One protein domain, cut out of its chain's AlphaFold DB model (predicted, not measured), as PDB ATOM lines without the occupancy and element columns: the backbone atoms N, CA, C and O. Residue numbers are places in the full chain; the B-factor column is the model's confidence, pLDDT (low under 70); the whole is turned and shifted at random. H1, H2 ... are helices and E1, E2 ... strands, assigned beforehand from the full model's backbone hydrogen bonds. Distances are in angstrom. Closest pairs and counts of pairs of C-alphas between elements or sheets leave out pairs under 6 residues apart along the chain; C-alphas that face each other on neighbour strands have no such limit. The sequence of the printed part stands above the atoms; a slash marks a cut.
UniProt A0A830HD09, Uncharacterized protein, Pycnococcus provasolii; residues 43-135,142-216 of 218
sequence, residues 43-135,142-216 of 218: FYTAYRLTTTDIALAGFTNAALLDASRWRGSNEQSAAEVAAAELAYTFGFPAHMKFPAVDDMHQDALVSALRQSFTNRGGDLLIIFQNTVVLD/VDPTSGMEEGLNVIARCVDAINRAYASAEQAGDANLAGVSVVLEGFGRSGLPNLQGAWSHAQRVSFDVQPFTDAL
ATOM      1  N   PHE A  43     159.546 181.054 216.486       88.12
ATOM      2  CA  PHE A  43     158.203 180.493 216.449       88.12
ATOM      3  C   PHE A  43     157.251 181.201 217.418       88.12
ATOM      4  O   PHE A  43     157.687 181.814 218.392       88.12
ATOM      5  N   TYR A  44     155.944 181.058 217.204       86.94
ATOM      6  CA  TYR A  44     154.909 181.483 218.147       86.94
ATOM      7  C   TYR A  44     153.944 180.353 218.496       86.94
ATOM      8  O   TYR A  44     153.704 179.432 217.713       86.94
ATOM      9  N   THR A  45     153.332 180.450 219.670       85.19
ATOM     10  CA  THR A  45     152.215 179.594 220.065       85.19
ATOM     11  C   THR A  45     151.212 180.364 220.917       85.19
ATOM     12  O   THR A  45     151.570 181.174 221.773       85.19
ATOM     13  N   ALA A  46     149.927 180.074 220.707       80.00
ATOM     14  CA  ALA A  46     148.843 180.648 221.499       80.00
ATOM     15  C   ALA A  46     148.728 180.014 222.897       80.00
ATOM     16  O   ALA A  46     148.088 180.585 223.779       80.00
ATOM     17  N   TYR A  47     149.317 178.836 223.105       81.25
ATOM     18  CA  TYR A  47     149.250 178.088 224.359       81.25
ATOM     19  C   TYR A  47     150.633 177.963 224.999       81.25
ATOM     20  O   TYR A  47     151.652 178.054 224.323       81.25
ATOM     21  N   ARG A  48     150.665 177.740 226.314       85.38
ATOM     22  CA  ARG A  48     151.910 177.454 227.037       85.38
ATOM     23  C   ARG A  48     152.394 176.052 226.687       85.38
ATOM     24  O   ARG A  48     151.612 175.107 226.808       85.38
ATOM     25  N   LEU A  49     153.648 175.925 226.275       86.38
ATOM     26  CA  LEU A  49     154.255 174.641 225.964       86.38
ATOM     27  C   LEU A  49     154.376 173.803 227.234       86.38
ATOM     28  O   LEU A  49     154.849 174.253 228.280       86.38
ATOM     29  N   THR A  50     153.945 172.555 227.137       86.12
ATOM     30  CA  THR A  50     154.140 171.565 228.188       86.12
ATOM     31  C   THR A  50     155.520 170.925 228.065       86.12
ATOM     32  O   THR A  50     156.151 170.937 227.007       86.12
ATOM     33  N   THR A  51     155.985 170.278 229.135       83.25
ATOM     34  CA  THR A  51     157.202 169.450 229.085       83.25
ATOM     35  C   THR A  51     157.116 168.365 228.011       83.25
ATOM     36  O   THR A  51     158.129 168.010 227.415       83.25
ATOM     37  N   THR A  52     155.909 167.859 227.743       83.62
ATOM     38  CA  THR A  52     155.654 166.883 226.682       83.62
ATOM     39  C   THR A  52     155.866 167.499 225.303       83.62
ATOM     40  O   THR A  52     156.543 166.886 224.486       83.62
ATOM     41  N   ASP A  53     155.367 168.713 225.054       83.81
ATOM     42  CA  ASP A  53     155.557 169.405 223.769       83.81
ATOM     43  C   ASP A  53     157.044 169.646 223.477       83.81
ATOM     44  O   ASP A  53     157.520 169.375 222.376       83.81
ATOM     45  N   ILE A  54     157.796 170.090 224.491       83.50
ATOM     46  CA  ILE A  54     159.244 170.333 224.395       83.50
ATOM     47  C   ILE A  54     159.995 169.024 224.100       83.50
ATOM     48  O   ILE A  54     160.856 168.983 223.218       83.50
ATOM     49  N   ALA A  55     159.641 167.942 224.802       79.56
ATOM     50  CA  ALA A  55     160.251 166.631 224.603       79.56
ATOM     51  C   ALA A  55     159.930 166.041 223.219       79.56
ATOM     52  O   ALA A  55     160.818 165.487 222.573       79.56
ATOM     53  N   LEU A  56     158.690 166.188 222.739       79.88
ATOM     54  CA  LEU A  56     158.267 165.739 221.406       79.88
ATOM     55  C   LEU A  56     158.952 166.527 220.283       79.88
ATOM     56  O   LEU A  56     159.336 165.939 219.273       79.88
ATOM     57  N   ALA A  57     159.174 167.828 220.479       75.44
ATOM     58  CA  ALA A  57     159.986 168.650 219.581       75.44
ATOM     59  C   ALA A  57     161.478 168.245 219.589       75.44
ATOM     60  O   ALA A  57     162.229 168.588 218.675       75.44
ATOM     61  N   GLY A  58     161.905 167.460 220.583       75.38
ATOM     62  CA  GLY A  58     163.240 166.875 220.664       75.38
ATOM     63  C   GLY A  58     164.299 167.784 221.280       75.38
ATOM     64  O   GLY A  58     165.486 167.509 221.098       75.38
ATOM     65  N   PHE A  59     163.886 168.831 222.000       79.81
ATOM     66  CA  PHE A  59     164.790 169.680 222.769       79.81
ATOM     67  C   PHE A  59     165.092 169.040 224.122       79.81
ATOM     68  O   PHE A  59     164.192 168.631 224.855       79.81
ATOM     69  N   THR A  60     166.374 168.975 224.466       73.38
ATOM     70  CA  THR A  60     166.847 168.457 225.757       73.38
ATOM     71  C   THR A  60     167.118 169.567 226.767       73.38
ATOM     72  O   THR A  60     167.142 169.297 227.966       73.38
ATOM     73  N   ASN A  61     167.281 170.809 226.301       84.81
ATOM     74  CA  ASN A  61     167.478 171.987 227.137       84.81
ATOM     75  C   ASN A  61     166.448 173.067 226.794       84.81
ATOM     76  O   ASN A  61     166.210 173.353 225.619       84.81
ATOM     77  N   ALA A  62     165.894 173.708 227.822       89.25
ATOM     78  CA  ALA A  62     164.997 174.845 227.673       89.25
ATOM     79  C   ALA A  62     165.369 175.977 228.643       89.25
ATOM     80  O   ALA A  62     165.712 175.724 229.798       89.25
ATOM     81  N   ALA A  63     165.282 177.217 228.169       92.12
ATOM     82  CA  ALA A  63     165.399 178.439 228.953       92.12
ATOM     83  C   ALA A  63     164.052 179.166 228.926       92.12
ATOM     84  O   ALA A  63     163.501 179.402 227.853       92.12
ATOM     85  N   LEU A  64     163.526 179.510 230.100       92.88
ATOM     86  CA  LEU A  64     162.247 180.199 230.245       92.88
ATOM     87  C   LEU A  64     162.502 181.659 230.630       92.88
ATOM     88  O   LEU A  64     163.289 181.924 231.539       92.88
ATOM     89  N   LEU A  65     161.847 182.580 229.930       93.44
ATOM     90  CA  LEU A  65     161.892 184.020 230.171       93.44
ATOM     91  C   LEU A  65     160.455 184.523 230.322       93.44
ATOM     92  O   LEU A  65     159.662 184.391 229.394       93.44
ATOM     93  N   ASP A  66     160.090 185.085 231.469       89.06
ATOM     94  CA  ASP A  66     158.740 185.584 231.732       89.06
ATOM     95  C   ASP A  66     158.573 187.014 231.211       89.06
ATOM     96  O   ASP A  66     158.660 188.000 231.946       89.06
ATOM     97  N   ALA A  67     158.262 187.124 229.920       85.50
ATOM     98  CA  ALA A  67     158.088 188.402 229.240       85.50
ATOM     99  C   ALA A  67     156.959 189.267 229.830       85.50
ATOM    100  O   ALA A  67     156.934 190.481 229.616       85.50
ATOM    101  N   SER A  68     156.038 188.694 230.617       82.06
ATOM    102  CA  SER A  68     155.030 189.495 231.324       82.06
ATOM    103  C   SER A  68     155.639 190.439 232.363       82.06
ATOM    104  O   SER A  68     155.084 191.511 232.612       82.06
ATOM    105  N   ARG A  69     156.800 190.081 232.923       82.44
ATOM    106  CA  ARG A  69     157.526 190.891 233.909       82.44
ATOM    107  C   ARG A  69     158.234 192.081 233.277       82.44
ATOM    108  O   ARG A  69     158.586 193.020 233.982       82.44
ATOM    109  N   TRP A  70     158.414 192.071 231.958       86.69
ATOM    110  CA  TRP A  70     159.121 193.120 231.222       86.69
ATOM    111  C   TRP A  70     158.195 194.257 230.802       86.69
ATOM    112  O   TRP A  70     158.574 195.094 230.001       86.69
ATOM    113  N   ARG A  71     156.974 194.324 231.335       72.81
ATOM    114  CA  ARG A  71     156.025 195.409 231.040       72.81
ATOM    115  C   ARG A  71     156.335 196.707 231.798       72.81
ATOM    116  O   ARG A  71     155.516 197.618 231.801       72.81
ATOM    117  N   GLY A  72     157.506 196.780 232.433       62.22
ATOM    118  CA  GLY A  72     157.942 197.896 233.258       62.22
ATOM    119  C   GLY A  72     157.162 198.004 234.571       62.22
ATOM    120  O   GLY A  72     156.033 197.535 234.719       62.22
ATOM    121  N   SER A  73     157.784 198.634 235.558       64.12
ATOM    122  CA  SER A  73     157.103 199.157 236.743       64.12
ATOM    123  C   SER A  73     157.568 200.594 236.959       64.12
ATOM    124  O   SER A  73     158.577 201.005 236.394       64.12
ATOM    125  N   ASN A  74     156.881 201.368 237.800       62.56
ATOM    126  CA  ASN A  74     157.293 202.750 238.088       62.56
ATOM    127  C   ASN A  74     158.721 202.866 238.669       62.56
ATOM    128  O   ASN A  74     159.260 203.967 238.720       62.56
ATOM    129  N   GLU A  75     159.317 201.759 239.127       72.31
ATOM    130  CA  GLU A  75     160.629 201.722 239.781       72.31
ATOM    131  C   GLU A  75     161.751 201.162 238.889       72.31
ATOM    132  O   GLU A  75     162.919 201.433 239.161       72.31
ATOM    133  N   GLN A  76     161.421 200.389 237.845       78.94
ATOM    134  CA  GLN A  76     162.389 199.740 236.947       78.94
ATOM    135  C   GLN A  76     161.847 199.650 235.518       78.94
ATOM    136  O   GLN A  76     160.703 199.226 235.306       78.94
ATOM    137  N   SER A  77     162.688 200.000 234.544       87.81
ATOM    138  CA  SER A  77     162.354 199.908 233.118       87.81
ATOM    139  C   SER A  77     162.255 198.454 232.648       87.81
ATOM    140  O   SER A  77     162.863 197.545 233.223       87.81
ATOM    141  N   ALA A  78     161.525 198.223 231.554       88.12
ATOM    142  CA  ALA A  78     161.415 196.904 230.931       88.12
ATOM    143  C   ALA A  78     162.790 196.293 230.609       88.12
ATOM    144  O   ALA A  78     163.028 195.103 230.827       88.12
ATOM    145  N   ALA A  79     163.700 197.132 230.109       90.62
ATOM    146  CA  ALA A  79     165.033 196.738 229.675       90.62
ATOM    147  C   ALA A  79     165.929 196.282 230.839       90.62
ATOM    148  O   ALA A  79     166.725 195.360 230.658       90.62
ATOM    149  N   GLU A  80     165.798 196.890 232.021       91.88
ATOM    150  CA  GLU A  80     166.543 196.494 233.226       91.88
ATOM    151  C   GLU A  80     166.035 195.164 233.786       91.88
ATOM    152  O   GLU A  80     166.830 194.279 234.113       91.88
ATOM    153  N   VAL A  81     164.710 194.986 233.846       91.25
ATOM    154  CA  VAL A  81     164.109 193.724 234.308       91.25
ATOM    155  C   VAL A  81     164.513 192.574 233.384       91.25
ATOM    156  O   VAL A  81     164.934 191.518 233.864       91.25
ATOM    157  N   ALA A  82     164.462 192.794 232.068       92.25
ATOM    158  CA  ALA A  82     164.904 191.810 231.088       92.25
ATOM    159  C   ALA A  82     166.398 191.492 231.222       92.25
ATOM    160  O   ALA A  82     166.775 190.323 231.187       92.25
ATOM    161  N   ALA A  83     167.254 192.496 231.427       92.62
ATOM    162  CA  ALA A  83     168.687 192.271 231.603       92.62
ATOM    163  C   ALA A  83     168.991 191.404 232.835       92.62
ATOM    164  O   ALA A  83     169.780 190.458 232.744       92.62
ATOM    165  N   ALA A  84     168.328 191.676 233.962       91.50
ATOM    166  CA  ALA A  84     168.468 190.882 235.179       91.50
ATOM    167  C   ALA A  84     168.000 189.430 234.982       91.50
ATOM    168  O   ALA A  84     168.667 188.494 235.428       91.50
ATOM    169  N   GLU A  85     166.877 189.230 234.291       92.88
ATOM    170  CA  GLU A  85     166.352 187.895 234.011       92.88
ATOM    171  C   GLU A  85     167.239 187.110 233.042       92.88
ATOM    172  O   GLU A  85     167.542 185.950 233.305       92.88
ATOM    173  N   LEU A  86     167.737 187.739 231.974       93.25
ATOM    174  CA  LEU A  86     168.695 187.114 231.060       93.25
ATOM    175  C   LEU A  86     169.970 186.692 231.798       93.25
ATOM    176  O   LEU A  86     170.426 185.560 231.636       93.25
ATOM    177  N   ALA A  87     170.519 187.567 232.645       91.75
ATOM    178  CA  ALA A  87     171.703 187.255 233.437       91.75
ATOM    179  C   ALA A  87     171.489 186.059 234.368       91.75
ATOM    180  O   ALA A  87     172.360 185.190 234.456       91.75
ATOM    181  N   TYR A  88     170.326 185.985 235.012       90.50
ATOM    182  CA  TYR A  88     169.955 184.861 235.862       90.50
ATOM    183  C   TYR A  88     169.761 183.566 235.059       90.50
ATOM    184  O   TYR A  88     170.386 182.553 235.365       90.50
ATOM    185  N   THR A  89     168.936 183.601 234.010       92.19
ATOM    186  CA  THR A  89     168.530 182.420 233.233       92.19
ATOM    187  C   THR A  89     169.688 181.807 232.450       92.19
ATOM    188  O   THR A  89     169.800 180.583 232.361       92.19
ATOM    189  N   PHE A  90     170.573 182.633 231.893       90.31
ATOM    190  CA  PHE A  90     171.728 182.151 231.135       90.31
ATOM    191  C   PHE A  90     172.998 182.000 231.980       90.31
ATOM    192  O   PHE A  90     173.966 181.407 231.503       90.31
ATOM    193  N   GLY A  91     172.985 182.462 233.236       88.06
ATOM    194  CA  GLY A  91     174.108 182.338 234.163       88.06
ATOM    195  C   GLY A  91     175.320 183.162 233.733       88.06
ATOM    196  O   GLY A  91     176.446 182.661 233.758       88.06
ATOM    197  N   PHE A  92     175.100 184.403 233.289       88.19
ATOM    198  CA  PHE A  92     176.187 185.222 232.759       88.19
ATOM    199  C   PHE A  92     177.257 185.529 233.822       88.19
ATOM    200  O   PHE A  92     176.933 185.746 234.995       88.19
ATOM    201  N   PRO A  93     178.546 185.581 233.439       78.31
ATOM    202  CA  PRO A  93     179.619 185.879 234.379       78.31
ATOM    203  C   PRO A  93     179.472 187.267 235.014       78.31
ATOM    204  O   PRO A  93     179.212 188.248 234.324       78.31
ATOM    205  N   ALA A  94     179.779 187.396 236.308       72.56
ATOM    206  CA  ALA A  94     179.657 188.657 237.058       72.56
ATOM    207  C   ALA A  94     180.484 189.843 236.500       72.56
ATOM    208  O   ALA A  94     180.253 190.995 236.872       72.56
ATOM    209  N   HIS A  95     181.468 189.573 235.635       75.56
ATOM    210  CA  HIS A  95     182.276 190.597 234.965       75.56
ATOM    211  C   HIS A  95     181.650 191.110 233.656       75.56
ATOM    212  O   HIS A  95     182.022 192.187 233.198       75.56
ATOM    213  N   MET A  96     180.692 190.384 233.070       73.00
ATOM    214  CA  MET A  96     179.888 190.854 231.942       73.00
ATOM    215  C   MET A  96     178.726 191.682 232.482       73.00
ATOM    216  O   MET A  96     177.677 191.160 232.847       73.00
ATOM    217  N   LYS A  97     178.942 192.995 232.585       72.75
ATOM    218  CA  LYS A  97     177.929 193.935 233.068       72.75
ATOM    219  C   LYS A  97     177.200 194.576 231.890       72.75
ATOM    220  O   LYS A  97     177.790 195.381 231.179       72.75
ATOM    221  N   PHE A  98     175.921 194.257 231.736       88.38
ATOM    222  CA  PHE A  98     174.976 195.005 230.911       88.38
ATOM    223  C   PHE A  98     173.718 195.257 231.770       88.38
ATOM    224  O   PHE A  98     172.928 194.348 231.996       88.38
ATOM    225  N   PRO A  99     173.572 196.446 232.376       87.25
ATOM    226  CA  PRO A  99     172.477 196.738 233.300       87.25
ATOM    227  C   PRO A  99     171.100 196.792 232.625       87.25
ATOM    228  O   PRO A  99     170.098 196.667 233.320       87.25
ATOM    229  N   ALA A 100     171.043 196.963 231.301       91.75
ATOM    230  CA  ALA A 100     169.803 197.051 230.539       91.75
ATOM    231  C   ALA A 100     169.956 196.458 229.127       91.75
ATOM    232  O   ALA A 100     171.057 196.407 228.574       91.75
ATOM    233  N   VAL A 101     168.838 196.025 228.534       92.00
ATOM    234  CA  VAL A 101     168.739 195.636 227.113       92.00
ATOM    235  C   VAL A 101     168.548 196.888 226.242       92.00
ATOM    236  O   VAL A 101     167.444 197.235 225.804       92.00
ATOM    237  N   ASP A 102     169.647 197.596 226.014       90.75
ATOM    238  CA  ASP A 102     169.718 198.837 225.243       90.75
ATOM    239  C   ASP A 102     170.946 198.858 224.320       90.75
ATOM    240  O   ASP A 102     171.722 197.902 224.256       90.75
ATOM    241  N   ASP A 103     171.126 199.952 223.586       89.19
ATOM    242  CA  ASP A 103     172.199 200.046 222.589       89.19
ATOM    243  C   ASP A 103     173.571 200.202 223.232       89.19
ATOM    244  O   ASP A 103     174.564 199.724 222.689       89.19
ATOM    245  N   MET A 104     173.631 200.844 224.405       90.75
ATOM    246  CA  MET A 104     174.884 201.030 225.134       90.75
ATOM    247  C   MET A 104     175.511 199.690 225.505       90.75
ATOM    248  O   MET A 104     176.737 199.579 225.558       90.75
ATOM    249  N   HIS A 105     174.682 198.672 225.740       91.56
ATOM    250  CA  HIS A 105     175.138 197.360 226.177       91.56
ATOM    251  C   HIS A 105     174.871 196.233 225.176       91.56
ATOM    252  O   HIS A 105     175.082 195.061 225.499       91.56
ATOM    253  N   GLN A 106     174.459 196.565 223.952       90.88
ATOM    254  CA  GLN A 106     174.081 195.596 222.926       90.88
ATOM    255  C   GLN A 106     175.197 194.580 222.632       90.88
ATOM    256  O   GLN A 106     174.960 193.373 222.660       90.88
ATOM    257  N   ASP A 107     176.431 195.037 222.397       90.75
ATOM    258  CA  ASP A 107     177.549 194.136 222.082       90.75
ATOM    259  C   ASP A 107     177.970 193.281 223.289       90.75
ATOM    260  O   ASP A 107     178.356 192.120 223.131       90.75
ATOM    261  N   ALA A 108     177.845 193.820 224.507       91.31
ATOM    262  CA  ALA A 108     178.095 193.069 225.734       91.31
ATOM    263  C   ALA A 108     177.063 191.943 225.917       91.31
ATOM    264  O   ALA A 108     177.440 190.813 226.234       91.31
ATOM    265  N   LEU A 109     175.785 192.225 225.643       93.00
ATOM    266  CA  LEU A 109     174.713 191.231 225.648       93.00
ATOM    267  C   LEU A 109     174.950 190.140 224.591       93.00
ATOM    268  O   LEU A 109     174.863 188.953 224.907       93.00
ATOM    269  N   VAL A 110     175.305 190.517 223.357       92.25
ATOM    270  CA  VAL A 110     175.633 189.565 222.278       92.25
ATOM    271  C   VAL A 110     176.806 188.665 222.680       92.25
ATOM    272  O   VAL A 110     176.748 187.448 222.497       92.25
ATOM    273  N   SER A 111     177.858 189.235 223.271       91.12
ATOM    274  CA  SER A 111     179.017 188.473 223.746       91.12
ATOM    275  C   SER A 111     178.645 187.473 224.851       91.12
ATOM    276  O   SER A 111     179.069 186.316 224.798       91.12
ATOM    277  N   ALA A 112     177.813 187.885 225.812       90.75
ATOM    278  CA  ALA A 112     177.348 187.031 226.905       90.75
ATOM    279  C   ALA A 112     176.458 185.874 226.414       90.75
ATOM    280  O   ALA A 112     176.644 184.716 226.805       90.75
ATOM    281  N   LEU A 113     175.530 186.165 225.498       91.31
ATOM    282  CA  LEU A 113     174.668 185.159 224.874       91.31
ATOM    283  C   LEU A 113     175.473 184.147 224.060       91.31
ATOM    284  O   LEU A 113     175.225 182.949 224.173       91.31
ATOM    285  N   ARG A 114     176.483 184.599 223.307       88.94
ATOM    286  CA  ARG A 114     177.339 183.714 222.505       88.94
ATOM    287  C   ARG A 114     177.959 182.612 223.360       88.94
ATOM    288  O   ARG A 114     177.887 181.439 222.999       88.94
ATOM    289  N   GLN A 115     178.499 182.966 224.528       85.69
ATOM    290  CA  GLN A 115     179.075 181.986 225.457       85.69
ATOM    291  C   GLN A 115     178.046 180.941 225.902       85.69
ATOM    292  O   GLN A 115     178.385 179.768 226.047       85.69
ATOM    293  N   SER A 116     176.782 181.345 226.038       86.56
ATOM    294  CA  SER A 116     175.683 180.468 226.449       86.56
ATOM    295  C   SER A 116     175.264 179.458 225.383       86.56
ATOM    296  O   SER A 116     174.543 178.521 225.709       86.56
ATOM    297  N   PHE A 117     175.697 179.607 224.131       86.06
ATOM    298  CA  PHE A 117     175.374 178.664 223.052       86.06
ATOM    299  C   PHE A 117     176.507 177.676 222.768       86.06
ATOM    300  O   PHE A 117     176.303 176.685 222.077       86.06
ATOM    301  N   THR A 118     177.695 177.906 223.322       79.75
ATOM    302  CA  THR A 118     178.856 177.026 223.135       79.75
ATOM    303  C   THR A 118     178.952 175.980 224.245       79.75
ATOM    304  O   THR A 118     178.492 176.202 225.364       79.75
ATOM    305  N   ASN A 119     179.573 174.832 223.956       71.94
ATOM    306  CA  ASN A 119     179.905 173.793 224.946       71.94
ATOM    307  C   ASN A 119     178.717 173.196 225.734       71.94
ATOM    308  O   ASN A 119     178.938 172.527 226.742       71.94
ATOM    309  N   ARG A 120     177.467 173.396 225.288       65.62
ATOM    310  CA  ARG A 120     176.269 172.892 225.988       65.62
ATOM    311  C   ARG A 120     175.869 171.462 225.623       65.62
ATOM    312  O   ARG A 120     175.167 170.834 226.404       65.62
ATOM    313  N   GLY A 121     176.337 170.939 224.486       61.84
ATOM    314  CA  GLY A 121     176.011 169.588 224.020       61.84
ATOM    315  C   GLY A 121     174.514 169.404 223.736       61.84
ATOM    316  O   GLY A 121     173.764 168.968 224.602       61.84
ATOM    317  N   GLY A 122     174.082 169.704 222.508       74.75
ATOM    318  CA  GLY A 122     172.695 169.513 222.054       74.75
ATOM    319  C   GLY A 122     171.952 170.818 221.780       74.75
ATOM    320  O   GLY A 122     172.573 171.866 221.632       74.75
ATOM    321  N   ASP A 123     170.623 170.741 221.712       83.06
ATOM    322  CA  ASP A 123     169.759 171.845 221.278       83.06
ATOM    323  C   ASP A 123     169.202 172.624 222.482       83.06
ATOM    324  O   ASP A 123     168.933 172.051 223.544       83.06
ATOM    325  N   LEU A 124     169.023 173.935 222.310       86.75
ATOM    326  CA  LEU A 124     168.490 174.883 223.280       86.75
ATOM    327  C   LEU A 124     167.216 175.540 222.740       86.75
ATOM    328  O   LEU A 124     167.239 176.263 221.743       86.75
ATOM    329  N   LEU A 125     166.122 175.349 223.468       91.00
ATOM    330  CA  LEU A 125     164.873 176.067 223.257       91.00
ATOM    331  C   LEU A 125     164.795 177.276 224.196       91.00
ATOM    332  O   LEU A 125     164.873 177.118 225.410       91.00
ATOM    333  N   ILE A 126     164.618 178.482 223.667       93.69
ATOM    334  CA  ILE A 126     164.404 179.700 224.459       93.69
ATOM    335  C   ILE A 126     162.930 180.078 224.349       93.69
ATOM    336  O   ILE A 126     162.419 180.273 223.251       93.69
ATOM    337  N   ILE A 127     162.236 180.180 225.475       93.38
ATOM    338  CA  ILE A 127     160.789 180.382 225.517       93.38
ATOM    339  C   ILE A 127     160.495 181.710 226.210       93.38
ATOM    340  O   ILE A 127     160.725 181.853 227.410       93.38
ATOM    341  N   PHE A 128     159.961 182.669 225.457       92.62
ATOM    342  CA  PHE A 128     159.398 183.904 225.994       92.62
ATOM    343  C   PHE A 128     157.947 183.630 226.397       92.62
ATOM    344  O   PHE A 128     157.053 183.495 225.559       92.62
ATOM    345  N   GLN A 129     157.722 183.487 227.695       89.38
ATOM    346  CA  GLN A 129     156.430 183.161 228.277       89.38
ATOM    347  C   GLN A 129     155.560 184.405 228.427       89.38
ATOM    348  O   GLN A 129     156.045 185.487 228.744       89.38
ATOM    349  N   ASN A 130     154.245 184.228 228.288       81.88
ATOM    350  CA  ASN A 130     153.253 185.276 228.561       81.88
ATOM    351  C   ASN A 130     153.464 186.569 227.744       81.88
ATOM    352  O   ASN A 130     153.149 187.672 228.202       81.88
ATOM    353  N   THR A 131     153.902 186.420 226.496       77.75
ATOM    354  CA  THR A 131     154.137 187.488 225.502       77.75
ATOM    355  C   THR A 131     152.825 188.140 225.014       77.75
ATOM    356  O   THR A 131     152.819 188.845 224.016       77.75
ATOM    357  N   VAL A 132     151.699 187.883 225.701       67.69
ATOM    358  CA  VAL A 132     150.313 188.189 225.309       67.69
ATOM    359  C   VAL A 132     150.185 189.532 224.598       67.69
ATOM    360  O   VAL A 132     150.316 190.579 225.232       67.69
ATOM    361  N   VAL A 133     149.850 189.463 223.307       61.28
ATOM    362  CA  VAL A 133     149.354 190.586 222.511       61.28
ATOM    363  C   VAL A 133     147.841 190.595 222.655       61.28
ATOM    364  O   VAL A 133     147.176 189.640 222.259       61.28
ATOM    365  N   LEU A 134     147.296 191.617 223.312       53.09
ATOM    366  CA  LEU A 134     145.853 191.798 223.420       53.09
ATOM    367  C   LEU A 134     145.275 191.980 222.012       53.09
ATOM    368  O   LEU A 134     145.674 192.884 221.287       53.09
ATOM    369  N   ASP A 135     144.361 191.087 221.639       45.91
ATOM    370  CA  ASP A 135     143.620 191.135 220.382       45.91
ATOM    371  C   ASP A 135     142.702 192.371 220.382       45.91
ATOM    372  O   ASP A 135     141.976 192.610 221.357       45.91
ATOM    373  N   VAL A 142     143.151 198.895 227.443       42.72
ATOM    374  CA  VAL A 142     144.544 198.930 227.879       42.72
ATOM    375  C   VAL A 142     145.162 200.057 227.075       42.72
ATOM    376  O   VAL A 142     145.082 200.068 225.850       42.72
ATOM    377  N   ASP A 143     145.618 201.078 227.788       39.81
ATOM    378  CA  ASP A 143     146.225 202.260 227.201       39.81
ATOM    379  C   ASP A 143     147.387 201.819 226.287       39.81
ATOM    380  O   ASP A 143     148.299 201.145 226.784       39.81
ATOM    381  N   PRO A 144     147.382 202.171 224.984       41.78
ATOM    382  CA  PRO A 144     148.483 201.880 224.063       41.78
ATOM    383  C   PRO A 144     149.847 202.372 224.580       41.78
ATOM    384  O   PRO A 144     150.884 201.895 224.142       41.78
ATOM    385  N   THR A 145     149.857 203.288 225.555       46.44
ATOM    386  CA  THR A 145     151.067 203.851 226.172       46.44
ATOM    387  C   THR A 145     151.615 203.092 227.396       46.44
ATOM    388  O   THR A 145     152.595 203.530 227.994       46.44
ATOM    389  N   SER A 146     151.036 201.952 227.797       52.22
ATOM    390  CA  SER A 146     151.336 201.305 229.091       52.22
ATOM    391  C   SER A 146     152.239 200.062 228.996       52.22
ATOM    392  O   SER A 146     151.766 198.934 229.075       52.22
ATOM    393  N   GLY A 147     153.556 200.244 228.813       57.78
ATOM    394  CA  GLY A 147     154.603 199.226 229.075       57.78
ATOM    395  C   GLY A 147     154.624 197.962 228.192       57.78
ATOM    396  O   GLY A 147     155.618 197.243 228.133       57.78
ATOM    397  N   MET A 148     153.548 197.692 227.458       66.88
ATOM    398  CA  MET A 148     153.388 196.529 226.592       66.88
ATOM    399  C   MET A 148     154.195 196.665 225.295       66.88
ATOM    400  O   MET A 148     154.880 195.721 224.909       66.88
ATOM    401  N   GLU A 149     154.171 197.843 224.659       73.44
ATOM    402  CA  GLU A 149     155.025 198.149 223.501       73.44
ATOM    403  C   GLU A 149     156.511 198.102 223.877       73.44
ATOM    404  O   GLU A 149     157.332 197.582 223.124       73.44
ATOM    405  N   GLU A 150     156.853 198.586 225.076       77.94
ATOM    406  CA  GLU A 150     158.218 198.543 225.598       77.94
ATOM    407  C   GLU A 150     158.679 197.096 225.819       77.94
ATOM    408  O   GLU A 150     159.759 196.720 225.363       77.94
ATOM    409  N   GLY A 151     157.833 196.254 226.422       83.62
ATOM    410  CA  GLY A 151     158.110 194.829 226.605       83.62
ATOM    411  C   GLY A 151     158.315 194.089 225.279       83.62
ATOM    412  O   GLY A 151     159.301 193.370 225.129       83.62
ATOM    413  N   LEU A 152     157.443 194.298 224.285       84.06
ATOM    414  CA  LEU A 152     157.596 193.697 222.950       84.06
ATOM    415  C   LEU A 152     158.866 194.178 222.240       84.06
ATOM    416  O   LEU A 152     159.575 193.378 221.630       84.06
ATOM    417  N   ASN A 153     159.191 195.465 222.361       87.12
ATOM    418  CA  ASN A 153     160.422 196.020 221.815       87.12
ATOM    419  C   ASN A 153     161.666 195.384 222.458       87.12
ATOM    420  O   ASN A 153     162.620 195.040 221.760       87.12
ATOM    421  N   VAL A 154     161.649 195.176 223.776       90.31
ATOM    422  CA  VAL A 154     162.725 194.479 224.495       90.31
ATOM    423  C   VAL A 154     162.832 193.020 224.044       90.31
ATOM    424  O   VAL A 154     163.940 192.552 223.798       90.31
ATOM    425  N   ILE A 155     161.715 192.317 223.836       91.56
ATOM    426  CA  ILE A 155     161.719 190.955 223.272       91.56
ATOM    427  C   ILE A 155     162.367 190.943 221.886       91.56
ATOM    428  O   ILE A 155     163.252 190.126 221.638       91.56
ATOM    429  N   ALA A 156     161.999 191.873 221.004       90.12
ATOM    430  CA  ALA A 156     162.595 191.993 219.675       90.12
ATOM    431  C   ALA A 156     164.110 192.261 219.724       90.12
ATOM    432  O   ALA A 156     164.864 191.659 218.959       90.12
ATOM    433  N   ARG A 157     164.579 193.101 220.656       92.31
ATOM    434  CA  ARG A 157     166.015 193.322 220.909       92.31
ATOM    435  C   ARG A 157     166.717 192.062 221.406       92.31
ATOM    436  O   ARG A 157     167.797 191.735 220.929       92.31
ATOM    437  N   CYS A 158     166.106 191.325 222.332       94.19
ATOM    438  CA  CYS A 158     166.647 190.054 222.813       94.19
ATOM    439  C   CYS A 158     166.762 189.030 221.678       94.19
ATOM    440  O   CYS A 158     167.796 188.380 221.548       94.19
ATOM    441  N   VAL A 159     165.733 188.916 220.834       93.06
ATOM    442  CA  VAL A 159     165.738 188.043 219.651       93.06
ATOM    443  C   VAL A 159     166.843 188.451 218.674       93.06
ATOM    444  O   VAL A 159     167.603 187.589 218.235       93.06
ATOM    445  N   ASP A 160     167.016 189.745 218.397       92.62
ATOM    446  CA  ASP A 160     168.135 190.233 217.583       92.62
ATOM    447  C   ASP A 160     169.498 189.886 218.195       92.62
ATOM    448  O   ASP A 160     170.384 189.382 217.505       92.62
ATOM    449  N   ALA A 161     169.663 190.085 219.504       93.19
ATOM    450  CA  ALA A 161     170.901 189.757 220.197       93.19
ATOM    451  C   ALA A 161     171.206 188.250 220.154       93.19
ATOM    452  O   ALA A 161     172.357 187.873 219.931       93.19
ATOM    453  N   ILE A 162     170.190 187.390 220.298       94.12
ATOM    454  CA  ILE A 162     170.304 185.931 220.135       94.12
ATOM    455  C   ILE A 162     170.748 185.592 218.707       94.12
ATOM    456  O   ILE A 162     171.710 184.841 218.538       94.12
ATOM    457  N   ASN A 163     170.103 186.177 217.693       91.44
ATOM    458  CA  ASN A 163     170.437 185.957 216.285       91.44
ATOM    459  C   ASN A 163     171.893 186.347 215.981       91.44
ATOM    460  O   ASN A 163     172.662 185.558 215.431       91.44
ATOM    461  N   ARG A 164     172.304 187.550 216.404       90.81
ATOM    462  CA  ARG A 164     173.673 188.056 216.232       90.81
ATOM    463  C   ARG A 164     174.698 187.196 216.973       90.81
ATOM    464  O   ARG A 164     175.765 186.919 216.426       90.81
ATOM    465  N   ALA A 165     174.390 186.769 218.195       90.81
ATOM    466  CA  ALA A 165     175.267 185.920 218.997       90.81
ATOM    467  C   ALA A 165     175.473 184.545 218.353       90.81
ATOM    468  O   ALA A 165     176.610 184.081 218.255       90.81
ATOM    469  N   TYR A 166     174.392 183.928 217.871       90.12
ATOM    470  CA  TYR A 166     174.450 182.651 217.169       90.12
ATOM    471  C   TYR A 166     175.244 182.765 215.860       90.12
ATOM    472  O   TYR A 166     176.204 182.021 215.664       90.12
ATOM    473  N   ALA A 167     174.921 183.746 215.008       87.94
ATOM    474  CA  ALA A 167     175.635 183.977 213.752       87.94
ATOM    475  C   ALA A 167     177.132 184.252 213.980       87.94
ATOM    476  O   ALA A 167     177.979 183.759 213.238       87.94
ATOM    477  N   SER A 168     177.477 184.996 215.038       86.75
ATOM    478  CA  SER A 168     178.872 185.245 215.413       86.75
ATOM    479  C   SER A 168     179.608 183.968 215.838       86.75
ATOM    480  O   SER A 168     180.762 183.791 215.445       86.75
ATOM    481  N   ALA A 169     178.974 183.083 216.616       86.25
ATOM    482  CA  ALA A 169     179.563 181.793 216.986       86.25
ATOM    483  C   ALA A 169     179.751 180.872 215.777       86.25
ATOM    484  O   ALA A 169     180.803 180.248 215.633       86.25
ATOM    485  N   GLU A 170     178.748 180.810 214.900       86.00
ATOM    486  CA  GLU A 170     178.784 179.992 213.688       86.00
ATOM    487  C   GLU A 170     179.913 180.442 212.751       86.00
ATOM    488  O   GLU A 170     180.731 179.625 212.332       86.00
ATOM    489  N   GLN A 171     180.031 181.750 212.496       85.94
ATOM    490  CA  GLN A 171     181.103 182.320 211.671       85.94
ATOM    491  C   GLN A 171     182.499 182.103 212.265       85.94
ATOM    492  O   GLN A 171     183.466 181.940 211.522       85.94
ATOM    493  N   ALA A 172     182.615 182.104 213.593       86.69
ATOM    494  CA  ALA A 172     183.876 181.837 214.277       86.69
ATOM    495  C   ALA A 172     184.256 180.345 214.294       86.69
ATOM    496  O   ALA A 172     185.394 180.019 214.632       86.69
ATOM    497  N   GLY A 173     183.333 179.448 213.933       82.56
ATOM    498  CA  GLY A 173     183.548 178.005 213.997       82.56
ATOM    499  C   GLY A 173     183.672 177.492 215.431       82.56
ATOM    500  O   GLY A 173     184.456 176.574 215.683       82.56
ATOM    501  N   ASP A 174     182.936 178.091 216.374       81.94
ATOM    502  CA  ASP A 174     182.973 177.677 217.776       81.94
ATOM    503  C   ASP A 174     182.581 176.195 217.907       81.94
ATOM    504  O   ASP A 174     181.553 175.739 217.401       81.94
ATOM    505  N   ALA A 175     183.413 175.417 218.602       78.12
ATOM    506  CA  ALA A 175     183.166 173.994 218.789       78.12
ATOM    507  C   ALA A 175     181.913 173.750 219.650       78.12
ATOM    508  O   ALA A 175     181.663 174.450 220.632       78.12
ATOM    509  N   ASN A 176     181.170 172.687 219.325       79.00
ATOM    510  CA  ASN A 176     179.982 172.252 220.071       79.00
ATOM    511  C   ASN A 176     178.901 173.344 220.203       79.00
ATOM    512  O   ASN A 176     178.305 173.492 221.275       79.00
ATOM    513  N   LEU A 177     178.676 174.117 219.135       83.81
ATOM    514  CA  LEU A 177     177.594 175.093 219.065       83.81
ATOM    515  C   LEU A 177     176.233 174.389 219.175       83.81
ATOM    516  O   LEU A 177     175.952 173.446 218.437       83.81
ATOM    517  N   ALA A 178     175.415 174.836 220.122       84.44
ATOM    518  CA  ALA A 178     174.072 174.328 220.351       84.44
ATOM    519  C   ALA A 178     173.102 174.820 219.280       84.44
ATOM    520  O   ALA A 178     173.166 175.981 218.877       84.44
ATOM    521  N   GLY A 179     172.137 173.988 218.898       84.38
ATOM    522  CA  GLY A 179     171.035 174.446 218.068       84.38
ATOM    523  C   GLY A 179     170.092 175.358 218.820       84.38
ATOM    524  O   GLY A 179     169.518 174.923 219.807       84.38
ATOM    525  N   VAL A 180     169.912 176.600 218.373       87.19
ATOM    526  CA  VAL A 180     169.029 177.559 219.051       87.19
ATOM    527  C   VAL A 180     167.710 177.700 218.298       87.19
ATOM    528  O   VAL A 180     167.707 177.989 217.101       87.19
ATOM    529  N   SER A 181     166.609 177.542 219.033       90.19
ATOM    530  CA  SER A 181     165.257 177.900 218.601       90.19
ATOM    531  C   SER A 181     164.585 178.774 219.654       90.19
ATOM    532  O   SER A 181     164.799 178.590 220.853       90.19
ATOM    533  N   VAL A 182     163.745 179.707 219.217       91.94
ATOM    534  CA  VAL A 182     163.019 180.652 220.069       91.94
ATOM    535  C   VAL A 182     161.516 180.476 219.889       91.94
ATOM    536  O   VAL A 182     161.039 180.371 218.763       91.94
ATOM    537  N   VAL A 183     160.759 180.484 220.985       91.12
ATOM    538  CA  VAL A 183     159.293 180.411 220.981       91.12
ATOM    539  C   VAL A 183     158.702 181.577 221.764       91.12
ATOM    540  O   VAL A 183     159.098 181.832 222.898       91.12
ATOM    541  N   LEU A 184     157.716 182.249 221.176       89.56
ATOM    542  CA  LEU A 184     156.899 183.279 221.814       89.56
ATOM    543  C   LEU A 184     155.555 182.667 222.251       89.56
ATOM    544  O   LEU A 184     154.707 182.354 221.411       89.56
ATOM    545  N   GLU A 185     155.345 182.471 223.555       87.38
ATOM    546  CA  GLU A 185     154.082 181.952 224.101       87.38
ATOM    547  C   GLU A 185     153.059 183.056 224.362       87.38
ATOM    548  O   GLU A 185     153.392 184.148 224.827       87.38
ATOM    549  N   GLY A 186     151.781 182.729 224.168       75.25
ATOM    550  CA  GLY A 186     150.668 183.651 224.394       75.25
ATOM    551  C   GLY A 186     150.451 184.629 223.239       75.25
ATOM    552  O   GLY A 186     149.617 185.522 223.352       75.25
ATOM    553  N   PHE A 187     151.162 184.451 222.126       71.44
ATOM    554  CA  PHE A 187     150.897 185.139 220.868       71.44
ATOM    555  C   PHE A 187     149.703 184.454 220.181       71.44
ATOM    556  O   PHE A 187     149.783 183.290 219.783       71.44
ATOM    557  N   GLY A 188     148.553 185.135 220.132       56.31
ATOM    558  CA  GLY A 188     147.298 184.599 219.593       56.31
ATOM    559  C   GLY A 188     147.357 184.260 218.096       56.31
ATOM    560  O   GLY A 188     148.220 184.731 217.366       56.31
ATOM    561  N   ARG A 189     146.402 183.439 217.627       48.56
ATOM    562  CA  ARG A 189     146.299 182.937 216.236       48.56
ATOM    563  C   ARG A 189     146.053 184.022 215.164       48.56
ATOM    564  O   ARG A 189     146.015 183.690 213.983       48.56
ATOM    565  N   SER A 190     145.888 185.286 215.546       48.78
ATOM    566  CA  SER A 190     145.739 186.433 214.649       48.78
ATOM    567  C   SER A 190     146.977 187.342 214.701       48.78
ATOM    568  O   SER A 190     147.109 188.184 215.577       48.78
ATOM    569  N   GLY A 191     147.839 187.258 213.684       51.91
ATOM    570  CA  GLY A 191     148.180 188.501 212.981       51.91
ATOM    571  C   GLY A 191     149.558 189.147 213.134       51.91
ATOM    572  O   GLY A 191     149.681 190.289 212.705       51.91
ATOM    573  N   LEU A 192     150.603 188.479 213.625       58.09
ATOM    574  CA  LEU A 192     151.967 189.018 213.485       58.09
ATOM    575  C   LEU A 192     152.846 188.064 212.667       58.09
ATOM    576  O   LEU A 192     153.481 187.184 213.243       58.09
ATOM    577  N   PRO A 193     152.889 188.221 211.323       65.50
ATOM    578  CA  PRO A 193     153.856 187.497 210.500       65.50
ATOM    579  C   PRO A 193     155.294 187.871 210.871       65.50
ATOM    580  O   PRO A 193     156.195 187.083 210.605       65.50
ATOM    581  N   ASN A 194     155.504 189.034 211.509       76.31
ATOM    582  CA  ASN A 194     156.802 189.444 212.010       76.31
ATOM    583  C   ASN A 194     156.778 189.979 213.452       76.31
ATOM    584  O   ASN A 194     155.821 190.604 213.905       76.31
ATOM    585  N   LEU A 195     157.878 189.762 214.166       84.56
ATOM    586  CA  LEU A 195     158.234 190.454 215.397       84.56
ATOM    587  C   LEU A 195     159.041 191.699 215.023       84.56
ATOM    588  O   LEU A 195     160.090 191.576 214.392       84.56
ATOM    589  N   GLN A 196     158.575 192.881 215.427       85.50
ATOM    590  CA  GLN A 196     159.251 194.151 215.159       85.50
ATOM    591  C   GLN A 196     159.757 194.796 216.441       85.50
ATOM    592  O   GLN A 196     159.109 194.738 217.485       85.50
ATOM    593  N   GLY A 197     160.893 195.473 216.330       85.88
ATOM    594  CA  GLY A 197     161.426 196.322 217.382       85.88
ATOM    595  C   GLY A 197     162.454 197.298 216.845       85.88
ATOM    596  O   GLY A 197     162.725 197.370 215.643       85.88
ATOM    597  N   ALA A 198     163.039 198.061 217.750       86.69
ATOM    598  CA  ALA A 198     164.082 199.013 217.457       86.69
ATOM    599  C   ALA A 198     165.064 199.106 218.627       86.69
ATOM    600  O   ALA A 198     164.691 199.377 219.773       86.69
ATOM    601  N   TRP A 199     166.344 198.954 218.313       84.62
ATOM    602  CA  TRP A 199     167.441 199.617 219.027       84.62
ATOM    603  C   TRP A 199     167.255 201.148 218.846       84.62
ATOM    604  O   TRP A 199     166.495 201.536 217.954       84.62
ATOM    605  N   SER A 200     167.788 202.031 219.707       75.19
ATOM    606  CA  SER A 200     167.397 203.469 219.752       75.19
ATOM    607  C   SER A 200     167.174 204.121 218.388       75.19
ATOM    608  O   SER A 200     167.898 203.856 217.437       75.19
ATOM    609  N   HIS A 201     166.155 204.986 218.333       55.50
ATOM    610  CA  HIS A 201     165.694 205.912 217.281       55.50
ATOM    611  C   HIS A 201     165.911 205.633 215.770       55.50
ATOM    612  O   HIS A 201     165.407 206.418 214.970       55.50
ATOM    613  N   ALA A 202     166.540 204.546 215.318       60.97
ATOM    614  CA  ALA A 202     166.819 204.316 213.902       60.97
ATOM    615  C   ALA A 202     167.044 202.846 213.515       60.97
ATOM    616  O   ALA A 202     166.616 202.456 212.426       60.97
ATOM    617  N   GLN A 203     167.674 202.013 214.352       78.31
ATOM    618  CA  GLN A 203     167.955 200.626 213.965       78.31
ATOM    619  C   GLN A 203     166.755 199.723 214.264       78.31
ATOM    620  O   GLN A 203     166.602 199.178 215.357       78.31
ATOM    621  N   ARG A 204     165.899 199.569 213.252       85.50
ATOM    622  CA  ARG A 204     164.748 198.665 213.282       85.50
ATOM    623  C   ARG A 204     165.176 197.228 213.010       85.50
ATOM    624  O   ARG A 204     165.993 196.978 212.127       85.50
ATOM    625  N   VAL A 205     164.572 196.304 213.741       85.12
ATOM    626  CA  VAL A 205     164.717 194.859 213.560       85.12
ATOM    627  C   VAL A 205     163.348 194.253 213.274       85.12
ATOM    628  O   VAL A 205     162.329 194.722 213.787       85.12
ATOM    629  N   SER A 206     163.325 193.244 212.410       85.62
ATOM    630  CA  SER A 206     162.114 192.556 211.972       85.62
ATOM    631  C   SER A 206     162.447 191.091 211.743       85.62
ATOM    632  O   SER A 206     163.368 190.797 210.983       85.62
ATOM    633  N   PHE A 207     161.687 190.192 212.357       83.69
ATOM    634  CA  PHE A 207     161.889 188.749 212.246       83.69
ATOM    635  C   PHE A 207     160.592 188.060 211.876       83.69
ATOM    636  O   PHE A 207     159.601 188.260 212.570       83.69
ATOM    637  N   ASP A 208     160.603 187.230 210.840       84.12
ATOM    638  CA  ASP A 208     159.440 186.417 210.502       84.12
ATOM    639  C   ASP A 208     159.219 185.336 211.569       84.12
ATOM    640  O   ASP A 208     160.172 184.714 212.051       84.12
ATOM    641  N   VAL A 209     157.960 185.122 211.955       82.31
ATOM    642  CA  VAL A 209     157.584 184.212 213.046       82.31
ATOM    643  C   VAL A 209     156.640 183.138 212.522       82.31
ATOM    644  O   VAL A 209     155.591 183.446 211.956       82.31
ATOM    645  N   GLN A 210     156.981 181.868 212.743       82.62
ATOM    646  CA  GLN A 210     156.177 180.732 212.275       82.62
ATOM    647  C   GLN A 210     155.375 180.072 213.406       82.62
ATOM    648  O   GLN A 210     155.805 180.099 214.560       82.62
ATOM    649  N   PRO A 211     154.222 179.441 213.130       81.56
ATOM    650  CA  PRO A 211     153.514 178.672 214.148       81.56
ATOM    651  C   PRO A 211     154.377 177.517 214.681       81.56
ATOM    652  O   PRO A 211     154.944 176.744 213.912       81.56
ATOM    653  N   PHE A 212     154.429 177.327 216.001       81.06
ATOM    654  CA  PHE A 212     155.166 176.212 216.613       81.06
ATOM    655  C   PHE A 212     154.552 174.839 216.291       81.06
ATOM    656  O   PHE A 212     155.244 173.827 216.306       81.06
ATOM    657  N   THR A 213     153.261 174.777 215.948       68.50
ATOM    658  CA  THR A 213     152.602 173.532 215.515       68.50
ATOM    659  C   THR A 213     153.161 172.988 214.206       68.50
ATOM    660  O   THR A 213     153.148 171.778 214.011       68.50
ATOM    661  N   ASP A 214     153.708 173.854 213.350       55.12
ATOM    662  CA  ASP A 214     154.377 173.444 212.112       55.12
ATOM    663  C   ASP A 214     155.792 172.897 212.382       55.12
ATOM    664  O   ASP A 214     156.439 172.374 211.476       55.12
ATOM    665  N   ALA A 215     156.269 172.981 213.633       51.97
ATOM    666  CA  ALA A 215     157.555 172.458 214.086       51.97
ATOM    667  C   ALA A 215     157.464 171.069 214.753       51.97
ATOM    668  O   ALA A 215     158.498 170.439 214.988       51.97
ATOM    669  N   LEU A 216     156.258 170.575 215.061       48.62
ATOM    670  CA  LEU A 216     156.069 169.277 215.714       48.62
ATOM    671  C   LEU A 216     155.904 168.154 214.673       48.62
ATOM    672  O   LEU A 216     155.124 168.305 213.730       48.62
TER     673      LEU A 216
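AT A GLANCE: This is residues 43 to 135 and 142 to 216 of the 218 residues of an uncharacterized protein of Pycnococcus provasolii (UniProt A0A830HD09). One long helix, H5, runs through the middle, with a small twisted parallel sheet, E1 E4 E3 E2, along one side, the hairpin E5 E6 on another, and H2, H3 and H4 packed on a third. H1 and the short H6 lie across the sheet from H5, near each other. The printed part has 168 residues, with six named helices and six named strands in the order E1 H1 E2 H2 H3 H4 E3 H5 E4 E5 E6 H6, a mixed class of helices and strands. The whole is compact, with a radius of gyration of the C-alphas of 15.5 A and spans of 47 by 38 by 26 A.

IN THESE COORDINATES: E1, residues 43 to 45, begins with C-alpha 43 at (158.203, 180.493, 216.449). H1 is residues 51 to 57, E2 61 to 66, 16.8 A long, and H2 67 to 70. H3 is residues 78 to 90, 18.0 A, and H4 106 to 117, 17.0 A. E3 is residues 123 to 129, 18.8 A. H5, residues 148 to 172, measures 36.0 A from C-alpha 148 at (153.388, 196.529, 226.592). E4 is residues 179 to 185, 19.5 A, E5 194 to 198 and E6 204 to 208. H6, residues 212 to 215, ends with C-alpha 215 at (157.555, 172.458, 214.086).

HOW THE PARTS SIT: H5 is the hub. It touches H4 at a steep tilt of 61 degrees, the same way, closest at the C-alphas of Arg 114 and Ala 165, 4.6 A. With residues 150 to 154 alone it touches H3, closest at the C-alphas of Ala 78 and Gly 151, 5.8 A. It also touches H2, with the C-alphas of Trp 70 and Gly 151 closest at 5.0 A. The hairpin E5 and E6 is antiparallel, with N 195 and O 207 at 2.8 A; the closest C-alphas of H5 and E5, Asn 153 and Gly 197, are 4.6 A apart. H5 only grazes the parallel sheet, as do H1, H2, H3 and H4. In it N 43 and O 182 are 2.8 A apart between E1 and E4, N 126 and O 181 2.8 A between E4 and E3, and N 63 and O 125 2.8 A between E3 and E2. E2, H2 H3 H4, E3 is a strand-helix-strand unit, two parallel neighbour strands with helices between; E1, H1, E2 is a split one, with E4 and E3 between its strands and a right-handed crossover. H6 is on the sheet, over none of its strands. In H1, H3, H4 and H5 every O i to N i+4 pair is within hydrogen-bond range; H2 and H6 are too short for one.

THE WHOLE: The C-alphas farthest apart, of Asp 143 and Ala 175, are 47.3 A apart. Residues 136 to 141 are not printed, and C-alphas 135 and 142 stand 10.9 A apart across the cut. The link from H3 to H4 is long. The model's mean pLDDT over the printed part is 80.8, and 28 residues are under 70, among them 142 to 148 and 188 to 193.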